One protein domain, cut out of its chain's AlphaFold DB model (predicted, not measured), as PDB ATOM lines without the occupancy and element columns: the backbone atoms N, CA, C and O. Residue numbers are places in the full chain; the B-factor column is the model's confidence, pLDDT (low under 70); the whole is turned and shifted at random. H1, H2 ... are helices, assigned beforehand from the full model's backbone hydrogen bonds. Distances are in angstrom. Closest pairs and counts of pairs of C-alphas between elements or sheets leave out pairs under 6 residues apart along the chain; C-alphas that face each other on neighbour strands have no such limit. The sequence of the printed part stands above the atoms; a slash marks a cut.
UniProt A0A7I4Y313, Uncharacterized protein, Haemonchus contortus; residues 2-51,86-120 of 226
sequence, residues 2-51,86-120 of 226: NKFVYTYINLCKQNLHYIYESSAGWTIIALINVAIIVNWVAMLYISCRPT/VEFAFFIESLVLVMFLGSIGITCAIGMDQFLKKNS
ATOM      1  N   ASN A   2     -27.201  41.525  -8.274       71.88
ATOM      2  CA  ASN A   2     -28.273  41.612  -9.291       71.88
ATOM      3  C   ASN A   2     -27.841  42.190 -10.635       71.88
ATOM      4  O   ASN A   2     -28.206  41.649 -11.669       71.88
ATOM      5  N   LYS A   3     -27.011  43.242 -10.641       74.38
ATOM      6  CA  LYS A   3     -26.473  43.801 -11.891       74.38
ATOM      7  C   LYS A   3     -25.628  42.781 -12.666       74.38
ATOM      8  O   LYS A   3     -25.634  42.793 -13.891       74.38
ATOM      9  N   PHE A   4     -24.937  41.890 -11.954       72.25
ATOM     10  CA  PHE A   4     -24.102  40.828 -12.517       72.25
ATOM     11  C   PHE A   4     -24.955  39.741 -13.180       72.25
ATOM     12  O   PHE A   4     -24.733  39.400 -14.339       72.25
ATOM     13  N   VAL A   5     -25.988  39.275 -12.471       76.75
ATOM     14  CA  VAL A   5     -26.964  38.289 -12.964       76.75
ATOM     15  C   VAL A   5     -27.769  38.851 -14.137       76.75
ATOM     16  O   VAL A   5     -27.881  38.196 -15.168       76.75
ATOM     17  N   TYR A   6     -28.243  40.092 -14.030       79.50
ATOM     18  CA  TYR A   6     -28.948  40.791 -15.103       79.50
ATOM     19  C   TYR A   6     -28.090  40.909 -16.367       79.50
ATOM     20  O   TYR A   6     -28.538  40.579 -17.462       79.50
ATOM     21  N   THR A   7     -26.827  41.324 -16.216       77.88
ATOM     22  CA  THR A   7     -25.894  41.451 -17.345       77.88
ATOM     23  C   THR A   7     -25.635  40.091 -17.986       77.88
ATOM     24  O   THR A   7     -25.674  39.984 -19.208       77.88
ATOM     25  N   TYR A   8     -25.438  39.042 -17.181       79.06
ATOM     26  CA  TYR A   8     -25.289  37.676 -17.675       79.06
ATOM     27  C   TYR A   8     -26.527  37.191 -18.438       79.06
ATOM     28  O   TYR A   8     -26.376  36.653 -19.531       79.06
ATOM     29  N   ILE A   9     -27.738  37.401 -17.912       78.44
ATOM     30  CA  ILE A   9     -28.987  36.979 -18.564       78.44
ATOM     31  C   ILE A   9     -29.179  37.722 -19.886       78.44
ATOM     32  O   ILE A   9     -29.396  37.083 -20.912       78.44
ATOM     33  N   ASN A  10     -28.997  39.043 -19.892       80.75
ATOM     34  CA  ASN A  10     -29.144  39.855 -21.097       80.75
ATOM     35  C   ASN A  10     -28.148  39.463 -22.211       80.75
ATOM     36  O   ASN A  10     -28.486  39.472 -23.391       80.75
ATOM     37  N   LEU A  11     -26.918  39.088 -21.842       75.81
ATOM     38  CA  LEU A  11     -25.879  38.663 -22.787       75.81
ATOM     39  C   LEU A  11     -26.013  37.204 -23.225       75.81
ATOM     40  O   LEU A  11     -25.972  36.908 -24.411       75.81
ATOM     41  N   CYS A  12     -26.098  36.289 -22.264       74.50
ATOM     42  CA  CYS A  12     -25.880  34.861 -22.486       74.50
ATOM     43  C   CYS A  12     -27.182  34.066 -22.601       74.50
ATOM     44  O   CYS A  12     -27.158  32.946 -23.109       74.50
ATOM     45  N   LYS A  13     -28.303  34.598 -22.098       76.62
ATOM     46  CA  LYS A  13     -29.594  33.901 -22.052       76.62
ATOM     47  C   LYS A  13     -30.765  34.852 -22.313       76.62
ATOM     48  O   LYS A  13     -31.624  35.043 -21.453       76.62
ATOM     49  N   GLN A  14     -30.839  35.380 -23.535       74.62
ATOM     50  CA  GLN A  14     -31.918  36.280 -23.971       74.62
ATOM     51  C   GLN A  14     -33.329  35.691 -23.765       74.62
ATOM     52  O   GLN A  14     -34.254  36.425 -23.438       74.62
ATOM     53  N   ASN A  15     -33.486  34.363 -23.815       71.25
ATOM     54  CA  ASN A  15     -34.764  33.680 -23.548       71.25
ATOM     55  C   ASN A  15     -35.293  33.855 -22.109       71.25
ATOM     56  O   ASN A  15     -36.455  33.569 -21.854       71.25
ATOM     57  N   LEU A  16     -34.460  34.294 -21.159       75.44
ATOM     58  CA  LEU A  16     -34.845  34.586 -19.771       75.44
ATOM     59  C   LEU A  16     -35.051  36.090 -19.521       75.44
ATOM     60  O   LEU A  16     -35.352  36.486 -18.396       75.44
ATOM     61  N   HIS A  17     -34.920  36.931 -20.554       75.94
ATOM     62  CA  HIS A  17     -35.096  38.381 -20.438       75.94
ATOM     63  C   HIS A  17     -36.524  38.769 -20.016       75.94
ATOM     64  O   HIS A  17     -36.697  39.741 -19.285       75.94
ATOM     65  N   TYR A  18     -37.531  37.951 -20.354       77.81
ATOM     66  CA  TYR A  18     -38.932  38.175 -19.965       77.81
ATOM     67  C   TYR A  18     -39.131  38.297 -18.440       77.81
ATOM     68  O   TYR A  18     -40.042  38.987 -17.977       77.81
ATOM     69  N   ILE A  19     -38.259  37.667 -17.638       77.38
ATOM     70  CA  ILE A  19     -38.286  37.765 -16.172       77.38
ATOM     71  C   ILE A  19     -37.984  39.201 -15.718       77.38
ATOM     72  O   ILE A  19     -38.512  39.645 -14.707       77.38
ATOM     73  N   TYR A  20     -37.176  39.950 -16.465       74.81
ATOM     74  CA  TYR A  20     -36.823  41.335 -16.137       74.81
ATOM     75  C   TYR A  20     -37.692  42.380 -16.853       74.81
ATOM     76  O   TYR A  20     -37.620  43.557 -16.506       74.81
ATOM     77  N   GLU A  21     -38.526  41.976 -17.814       80.38
ATOM     78  CA  GLU A  21     -39.505  42.862 -18.466       80.38
ATOM     79  C   GLU A  21     -40.904  42.768 -17.848       80.38
ATOM     80  O   GLU A  21     -41.642  43.750 -17.831       80.38
ATOM     81  N   SER A  22     -41.279  41.605 -17.307       86.75
ATOM     82  CA  SER A  22     -42.585  41.429 -16.668       86.75
ATOM     83  C   SER A  22     -42.666  42.134 -15.304       86.75
ATOM     84  O   SER A  22     -41.740  42.088 -14.491       86.75
ATOM     85  N   SER A  23     -43.819  42.744 -15.009       80.81
ATOM     86  CA  SER A  23     -44.101  43.367 -13.704       80.81
ATOM     87  C   SER A  23     -44.068  42.352 -12.553       80.81
ATOM     88  O   SER A  23     -43.593  42.653 -11.454       80.81
ATOM     89  N   ALA A  24     -44.505  41.118 -12.821       86.56
ATOM     90  CA  ALA A  24     -44.423  40.004 -11.882       86.56
ATOM     91  C   ALA A  24     -42.965  39.648 -11.546       86.56
ATOM     92  O   ALA A  24     -42.625  39.484 -10.376       86.56
ATOM     93  N   GLY A  25     -42.080  39.593 -12.545       84.62
ATOM     94  CA  GLY A  25     -40.670  39.291 -12.322       84.62
ATOM     95  C   GLY A  25     -39.930  40.383 -11.544       84.62
ATOM     96  O   GLY A  25     -39.185  40.066 -10.615       84.62
ATOM     97  N   TRP A  26     -40.219  41.664 -11.807       85.12
ATOM     98  CA  TRP A  26     -39.730  42.772 -10.972       85.12
ATOM     99  C   TRP A  26     -40.172  42.653  -9.514       85.12
ATOM    100  O   TRP A  26     -39.367  42.875  -8.610       85.12
ATOM    101  N   THR A  27     -41.425  42.254  -9.284       87.94
ATOM    102  CA  THR A  27     -41.959  42.044  -7.932       87.94
ATOM    103  C   THR A  27     -41.217  40.912  -7.222       87.94
ATOM    104  O   THR A  27     -40.779  41.084  -6.087       87.94
ATOM    105  N   ILE A  28     -40.988  39.784  -7.901       88.12
ATOM    106  CA  ILE A  28     -40.230  38.649  -7.350       88.12
ATOM    107  C   ILE A  28     -38.796  39.063  -7.001       88.12
ATOM    108  O   ILE A  28     -38.320  38.786  -5.900       88.12
ATOM    109  N   ILE A  29     -38.106  39.769  -7.902       86.31
ATOM    110  CA  ILE A  29     -36.742  40.254  -7.657       86.31
ATOM    111  C   ILE A  29     -36.722  41.210  -6.462       86.31
ATOM    112  O   ILE A  29     -35.836  41.101  -5.612       86.31
ATOM    113  N   ALA A  30     -37.680  42.134  -6.372       88.31
ATOM    114  CA  ALA A  30     -37.783  43.061  -5.251       88.31
ATOM    115  C   ALA A  30     -37.988  42.313  -3.926       88.31
ATOM    116  O   ALA A  30     -37.248  42.562  -2.978       88.31
ATOM    117  N   LEU A  31     -38.908  41.345  -3.883       90.56
ATOM    118  CA  LEU A  31     -39.173  40.528  -2.696       90.56
ATOM    119  C   LEU A  31     -37.940  39.740  -2.244       90.56
ATOM    120  O   LEU A  31     -37.607  39.767  -1.063       90.56
ATOM    121  N   ILE A  32     -37.216  39.106  -3.173       89.06
ATOM    122  CA  ILE A  32     -35.971  38.386  -2.857       89.06
ATOM    123  C   ILE A  32     -34.935  39.339  -2.253       89.06
ATOM    124  O   ILE A  32     -34.287  39.009  -1.263       89.06
ATOM    125  N   ASN A  33     -34.781  40.539  -2.815       88.19
ATOM    126  CA  ASN A  33     -33.826  41.515  -2.292       88.19
ATOM    127  C   ASN A  33     -34.221  42.047  -0.919       88.19
ATOM    128  O   ASN A  33     -33.358  42.165  -0.054       88.19
ATOM    129  N   VAL A  34     -35.504  42.336  -0.706       91.00
ATOM    130  CA  VAL A  34     -36.018  42.743   0.605       91.00
ATOM    131  C   VAL A  34     -35.778  41.635   1.624       91.00
ATOM    132  O   VAL A  34     -35.251  41.922   2.690       91.00
ATOM    133  N   ALA A  35     -36.061  40.375   1.283       88.50
ATOM    134  CA  ALA A  35     -35.804  39.240   2.165       88.50
ATOM    135  C   ALA A  35     -34.315  39.115   2.528       88.50
ATOM    136  O   ALA A  35     -33.986  38.959   3.700       88.50
ATOM    137  N   ILE A  36     -33.408  39.260   1.555       86.19
ATOM    138  CA  ILE A  36     -31.956  39.241   1.805       86.19
ATOM    139  C   ILE A  36     -31.535  40.399   2.717       86.19
ATOM    140  O   ILE A  36     -30.745  40.191   3.633       86.19
ATOM    141  N   ILE A  37     -32.050  41.612   2.488       87.06
ATOM    142  CA  ILE A  37     -31.727  42.788   3.310       87.06
ATOM    143  C   ILE A  37     -32.243  42.604   4.735       87.06
ATOM    144  O   ILE A  37     -31.496  42.840   5.679       87.06
ATOM    145  N   VAL A  38     -33.490  42.159   4.897       88.62
ATOM    146  CA  VAL A  38     -34.086  41.886   6.210       88.62
ATOM    147  C   VAL A  38     -33.282  40.816   6.941       88.62
ATOM    148  O   VAL A  38     -32.946  41.024   8.104       88.62
ATOM    149  N   ASN A  39     -32.902  39.730   6.257       87.56
ATOM    150  CA  ASN A  39     -32.057  38.695   6.845       87.56
ATOM    151  C   ASN A  39     -30.713  39.270   7.305       87.56
ATOM    152  O   ASN A  39     -30.290  39.070   8.436       87.56
ATOM    153  N   TRP A  40     -30.061  40.066   6.455       84.19
ATOM    154  CA  TRP A  40     -28.770  40.667   6.775       84.19
ATOM    155  C   TRP A  40     -28.842  41.652   7.950       84.19
ATOM    156  O   TRP A  40     -27.974  41.637   8.820       84.19
ATOM    157  N   VAL A  41     -29.893  42.473   8.020       84.06
ATOM    158  CA  VAL A  41     -30.131  43.388   9.147       84.06
ATOM    159  C   VAL A  41     -30.428  42.614  10.429       84.06
ATOM    160  O   VAL A  41     -29.896  42.975  11.476       84.06
ATOM    161  N   ALA A  42     -31.223  41.544  10.362       83.06
ATOM    162  CA  ALA A  42     -31.486  40.680  11.509       83.06
ATOM    163  C   ALA A  42     -30.191  40.038  12.028       83.06
ATOM    164  O   ALA A  42     -29.925  40.098  13.226       83.06
ATOM    165  N   MET A  43     -29.341  39.528  11.132       79.31
ATOM    166  CA  MET A  43     -28.025  38.994  11.493       79.31
ATOM    167  C   MET A  43     -27.139  40.050  12.156       79.31
ATOM    168  O   MET A  43     -26.565  39.784  13.204       79.31
ATOM    169  N   LEU A  44     -27.049  41.265  11.608       77.00
ATOM    170  CA  LEU A  44     -26.279  42.337  12.246       77.00
ATOM    171  C   LEU A  44     -26.838  42.718  13.618       77.00
ATOM    172  O   LEU A  44     -26.079  42.933  14.559       77.00
ATOM    173  N   TYR A  45     -28.159  42.800  13.743       79.62
ATOM    174  CA  TYR A  45     -28.801  43.179  14.994       79.62
ATOM    175  C   TYR A  45     -28.636  42.110  16.080       79.62
ATOM    176  O   TYR A  45     -28.483  42.450  17.246       79.62
ATOM    177  N   ILE A  46     -28.659  40.828  15.713       75.88
ATOM    178  CA  ILE A  46     -28.548  39.719  16.665       75.88
ATOM    179  C   ILE A  46     -27.078  39.408  16.969       75.88
ATOM    180  O   ILE A  46     -26.712  39.317  18.133       75.88
ATOM    181  N   SER A  47     -26.227  39.290  15.945       69.94
ATOM    182  CA  SER A  47     -24.827  38.865  16.093       69.94
ATOM    183  C   SER A  47     -23.854  39.991  16.442       69.94
ATOM    184  O   SER A  47     -22.801  39.716  17.008       69.94
ATOM    185  N   CYS A  48     -24.146  41.247  16.082       67.56
ATOM    186  CA  CYS A  48     -23.238  42.376  16.336       67.56
ATOM    187  C   CYS A  48     -23.724  43.313  17.447       67.56
ATOM    188  O   CYS A  48     -23.078  44.331  17.701       67.56
ATOM    189  N   ARG A  49     -24.839  43.002  18.121       70.88
ATOM    190  CA  ARG A  49     -25.248  43.763  19.302       70.88
ATOM    191  C   ARG A  49     -24.262  43.475  20.437       70.88
ATOM    192  O   ARG A  49     -24.080  42.316  20.795       70.88
ATOM    193  N   PRO A  50     -23.639  44.506  21.026       65.50
ATOM    194  CA  PRO A  50     -22.697  44.294  22.109       65.50
ATOM    195  C   PRO A  50     -23.462  43.849  23.364       65.50
ATOM    196  O   PRO A  50     -24.245  44.610  23.935       65.50
ATOM    197  N   THR A  51     -23.264  42.595  23.770       70.62
ATOM    198  CA  THR A  51     -23.808  42.051  25.022       70.62
ATOM    199  C   THR A  51     -23.117  42.713  26.216       70.62
ATOM    200  O   THR A  51     -21.917  42.982  26.167       70.62
ATOM    201  N   VAL A  86     -27.699  30.655  19.099       79.44
ATOM    202  CA  VAL A  86     -28.475  31.382  18.089       79.44
ATOM    203  C   VAL A  86     -27.574  32.308  17.273       79.44
ATOM    204  O   VAL A  86     -27.651  32.297  16.047       79.44
ATOM    205  N   GLU A  87     -26.679  33.059  17.922       76.56
ATOM    206  CA  GLU A  87     -25.694  33.896  17.224       76.56
ATOM    207  C   GLU A  87     -24.813  33.058  16.300       76.56
ATOM    208  O   GLU A  87     -24.581  33.447  15.158       76.56
ATOM    209  N   PHE A  88     -24.389  31.881  16.763       77.94
ATOM    210  CA  PHE A  88     -23.590  30.951  15.974       77.94
ATOM    211  C   PHE A  88     -24.357  30.369  14.774       77.94
ATOM    212  O   PHE A  88     -23.794  30.218  13.690       77.94
ATOM    213  N   ALA A  89     -25.655  30.094  14.925       83.44
ATOM    214  CA  ALA A  89     -26.497  29.640  13.820       83.44
ATOM    215  C   ALA A  89     -26.617  30.706  12.716       83.44
ATOM    216  O   ALA A  89     -26.356  30.406  11.551       83.44
ATOM    217  N   PHE A  90     -26.916  31.958  13.080       82.31
ATOM    218  CA  PHE A  90     -26.945  33.083  12.133       82.31
ATOM    219  C   PHE A  90     -25.578  33.341  11.493       82.31
ATOM    220  O   PHE A  90     -25.475  33.721  10.328       82.31
ATOM    221  N   PHE A  91     -24.503  33.089  12.232       77.44
ATOM    222  CA  PHE A  91     -23.146  33.214  11.726       77.44
ATOM    223  C   PHE A  91     -22.834  32.204  10.616       77.44
ATOM    224  O   PHE A  91     -22.323  32.577   9.557       77.44
ATOM    225  N   ILE A  92     -23.185  30.931  10.829       82.44
ATOM    226  CA  ILE A  92     -23.066  29.886   9.806       82.44
ATOM    227  C   ILE A  92     -23.972  30.206   8.616       82.44
ATOM    228  O   ILE A  92     -23.541  30.083   7.469       82.44
ATOM    229  N   GLU A  93     -25.202  30.649   8.870       85.81
ATOM    230  CA  GLU A  93     -26.143  31.041   7.822       85.81
ATOM    231  C   GLU A  93     -25.561  32.145   6.926       85.81
ATOM    232  O   GLU A  93     -25.573  32.017   5.700       85.81
ATOM    233  N   SER A  94     -24.971  33.186   7.523       80.88
ATOM    234  CA  SER A  94     -24.297  34.272   6.804       80.88
ATOM    235  C   SER A  94     -23.189  33.749   5.888       80.88
ATOM    236  O   SER A  94     -23.122  34.117   4.710       80.88
ATOM    237  N   LEU A  95     -22.346  32.842   6.396       80.25
ATOM    238  CA  LEU A  95     -21.268  32.227   5.621       80.25
ATOM    239  C   LEU A  95     -21.824  31.462   4.413       80.25
ATOM    240  O   LEU A  95     -21.353  31.644   3.289       80.25
ATOM    241  N   VAL A  96     -22.848  30.635   4.632       86.81
ATOM    242  CA  VAL A  96     -23.506  29.860   3.571       86.81
ATOM    243  C   VAL A  96     -24.113  30.792   2.524       86.81
ATOM    244  O   VAL A  96     -23.927  30.569   1.325       86.81
ATOM    245  N   LEU A  97     -24.775  31.868   2.950       85.19
ATOM    246  CA  LEU A  97     -25.396  32.848   2.063       85.19
ATOM    247  C   LEU A  97     -24.353  33.587   1.213       85.19
ATOM    248  O   LEU A  97     -24.540  33.719  -0.000       85.19
ATOM    249  N   VAL A  98     -23.232  34.018   1.802       82.50
ATOM    250  CA  VAL A  98     -22.123  34.668   1.078       82.50
ATOM    251  C   VAL A  98     -21.479  33.707   0.078       82.50
ATOM    252  O   VAL A  98     -21.243  34.094  -1.068       82.50
ATOM    253  N   MET A  99     -21.247  32.451   0.465       83.94
ATOM    254  CA  MET A  99     -20.686  31.423  -0.417       83.94
ATOM    255  C   MET A  99     -21.620  31.102  -1.588       83.94
ATOM    256  O   MET A  99     -21.184  31.060  -2.741       83.94
ATOM    257  N   PHE A 100     -22.917  30.940  -1.316       88.25
ATOM    258  CA  PHE A 100     -23.931  30.693  -2.337       88.25
ATOM    259  C   PHE A 100     -24.005  31.850  -3.336       88.25
ATOM    260  O   PHE A 100     -23.856  31.647  -4.544       88.25
ATOM    261  N   LEU A 101     -24.132  33.081  -2.840       84.50
ATOM    262  CA  LEU A 101     -24.101  34.289  -3.656       84.50
ATOM    263  C   LEU A 101     -22.807  34.366  -4.486       84.50
ATOM    264  O   LEU A 101     -22.863  34.557  -5.704       84.50
ATOM    265  N   GLY A 102     -21.644  34.168  -3.863       83.50
ATOM    266  CA  GLY A 102     -20.345  34.173  -4.540       83.50
ATOM    267  C   GLY A 102     -20.268  33.160  -5.685       83.50
ATOM    268  O   GLY A 102     -19.834  33.508  -6.785       83.50
ATOM    269  N   SER A 103     -20.770  31.941  -5.471       86.00
ATOM    270  CA  SER A 103     -20.795  30.883  -6.489       86.00
ATOM    271  C   SER A 103     -21.645  31.252  -7.714       86.00
ATOM    272  O   SER A 103     -21.222  31.027  -8.853       86.00
ATOM    273  N   ILE A 104     -22.797  31.904  -7.505       87.06
ATOM    274  CA  ILE A 104     -23.641  32.429  -8.588       87.06
ATOM    275  C   ILE A 104     -22.870  33.493  -9.372       87.06
ATOM    276  O   ILE A 104     -22.828  33.446 -10.602       87.06
ATOM    277  N   GLY A 105     -22.216  34.424  -8.670       84.31
ATOM    278  CA  GLY A 105     -21.392  35.464  -9.285       84.31
ATOM    279  C   GLY A 105     -20.285  34.886 -10.170       84.31
ATOM    280  O   GLY A 105     -20.160  35.275 -11.332       84.31
ATOM    281  N   ILE A 106     -19.533  33.905  -9.662       85.56
ATOM    282  CA  ILE A 106     -18.462  33.220 -10.405       85.56
ATOM    283  C   ILE A 106     -19.025  32.489 -11.629       85.56
ATOM    284  O   ILE A 106     -18.486  32.622 -12.728       85.56
ATOM    285  N   THR A 107     -20.138  31.773 -11.475       86.56
ATOM    286  CA  THR A 107     -20.783  31.045 -12.579       86.56
ATOM    287  C   THR A 107     -21.217  31.997 -13.694       86.56
ATOM    288  O   THR A 107     -20.913  31.774 -14.869       86.56
ATOM    289  N   CYS A 108     -21.861  33.111 -13.337       84.25
ATOM    290  CA  CYS A 108     -22.202  34.165 -14.287       84.25
ATOM    291  C   CYS A 108     -20.949  34.755 -14.956       84.25
ATOM    292  O   CYS A 108     -20.993  35.113 -16.134       84.25
ATOM    293  N   ALA A 109     -19.831  34.858 -14.229       83.31
ATOM    294  CA  ALA A 109     -18.614  35.493 -14.718       83.31
ATOM    295  C   ALA A 109     -17.955  34.642 -15.800       83.31
ATOM    296  O   ALA A 109     -17.644  35.135 -16.885       83.31
ATOM    297  N   ILE A 110     -17.823  33.347 -15.512       86.31
ATOM    298  CA  ILE A 110     -17.319  32.341 -16.444       86.31
ATOM    299  C   ILE A 110     -18.215  32.293 -17.685       86.31
ATOM    300  O   ILE A 110     -17.715  32.303 -18.808       86.31
ATOM    301  N   GLY A 111     -19.538  32.303 -17.501       85.38
ATOM    302  CA  GLY A 111     -20.491  32.299 -18.608       85.38
ATOM    303  C   GLY A 111     -20.353  33.516 -19.531       85.38
ATOM    304  O   GLY A 111     -20.321  33.352 -20.750       85.38
ATOM    305  N   MET A 112     -20.197  34.721 -18.970       84.25
ATOM    306  CA  MET A 112     -19.954  35.937 -19.759       84.25
ATOM    307  C   MET A 112     -18.623  35.890 -20.519       84.25
ATOM    308  O   MET A 112     -18.584  36.254 -21.694       84.25
ATOM    309  N   ASP A 113     -17.541  35.429 -19.885       84.06
ATOM    310  CA  ASP A 113     -16.233  35.307 -20.542       84.06
ATOM    311  C   ASP A 113     -16.279  34.308 -21.709       84.06
ATOM    312  O   ASP A 113     -15.835  34.612 -22.820       84.06
ATOM    313  N   GLN A 114     -16.902  33.144 -21.500       85.75
ATOM    314  CA  GLN A 114     -17.091  32.149 -22.554       85.75
ATOM    315  C   GLN A 114     -17.957  32.682 -23.700       85.75
ATOM    316  O   GLN A 114     -17.614  32.484 -24.868       85.75
ATOM    317  N   PHE A 115     -19.047  33.390 -23.391       83.88
ATOM    318  CA  PHE A 115     -19.921  33.992 -24.398       83.88
ATOM    319  C   PHE A 115     -19.178  35.041 -25.235       83.88
ATOM    320  O   PHE A 115     -19.267  35.022 -26.463       83.88
ATOM    321  N   LEU A 116     -18.388  35.914 -24.600       83.06
ATOM    322  CA  LEU A 116     -17.588  36.937 -25.283       83.06
ATOM    323  C   LEU A 116     -16.469  36.345 -26.152       83.06
ATOM    324  O   LEU A 116     -16.058  36.972 -27.136       83.06
ATOM    325  N   LYS A 117     -15.955  35.162 -25.797       81.69
ATOM    326  CA  LYS A 117     -14.953  34.431 -26.587       81.69
ATOM    327  C   LYS A 117     -15.564  33.734 -27.801       81.69
ATOM    328  O   LYS A 117     -14.963  33.793 -28.869       81.69
ATOM    329  N   LYS A 118     -16.733  33.105 -27.646       82.56
ATOM    330  CA  LYS A 118     -17.357  32.268 -28.685       82.56
ATOM    331  C   LYS A 118     -18.211  33.040 -29.694       82.56
ATOM    332  O   LYS A 118     -18.313  32.608 -30.835       82.56
ATOM    333  N   ASN A 119     -18.830  34.155 -29.304       79.56
ATOM    334  CA  ASN A 119     -19.753  34.862 -30.194       79.56
ATOM    335  C   ASN A 119     -19.045  35.851 -31.123       79.56
ATOM    336  O   ASN A 119     -18.236  36.677 -30.686       79.56
ATOM    337  N   SER A 120     -19.442  35.826 -32.397       77.19
ATOM    338  CA  SER A 120     -19.048  36.800 -33.420       77.19
ATOM    339  C   SER A 120     -19.864  38.093 -33.277       77.19
ATOM    340  O   SER A 120     -20.656  38.470 -34.138       77.19
TER     341      SER A 120
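Overview. This is residues 2 to 51 and 86 to 120 of the 226 residues of an uncharacterized protein of Haemonchus contortus (UniProt A0A7I4Y313). Two long helices, H3 and H4, meet near one end of each as a V. At its wide mouth short H1 packs beside H4, and H2 lies between H1 and H3. The printed part has 85 residues with four named helices, H1 to H4 in order, and no named strand; it is all helix, flat and loose, with a radius of gyration of the C-alphas of 16.7 A and spans of 59 by 30 by 15 A.

Along the chain. H1, residues 2 to 12, begins at C-alpha 2 (-28.273, 41.612, -9.291) and measures 15.0 A from first to last C-alpha. H2, residues 18 to 21, measures 5.0 A, and H3, residues 23 to 47, 35.8 A. H4, residues 86 to 118, measures 48.1 A and ends at C-alpha 118 (-17.357, 32.268, -28.685).

Arrangement. H1 touches H4 at residues 105 to 115 alone, C-alphas of Tyr 8 and Cys 108 closest at 5.8 A, with a shallow tilt of 29 degrees, the same way. H2 and H3 touch only at the corner, C-alphas of Ile 19 and Gly 25 closest at 4.8 A. Residues 40 to 47 of H3 alone touch residues 87 to 94 of H4, C-alphas of Ser 47 and Glu 87 closest at 5.2 A, with a steep tilt of 41 degrees, opposite ways. H1 and H3 are apart. Every O i to N i+4 pair in H1, H3 and H4 is within hydrogen-bond range; H2 is too short for one.

Size, cuts and confidence. The farthest C-alphas, Thr 51 and Ser 120, are 58.9 A apart. Residues 52 to 85 are not printed; C-alphas 51 and 86 are 13.6 A apart across this cut. Both links printed whole are tight. Residues 47, 48 and 50 are under pLDDT 70.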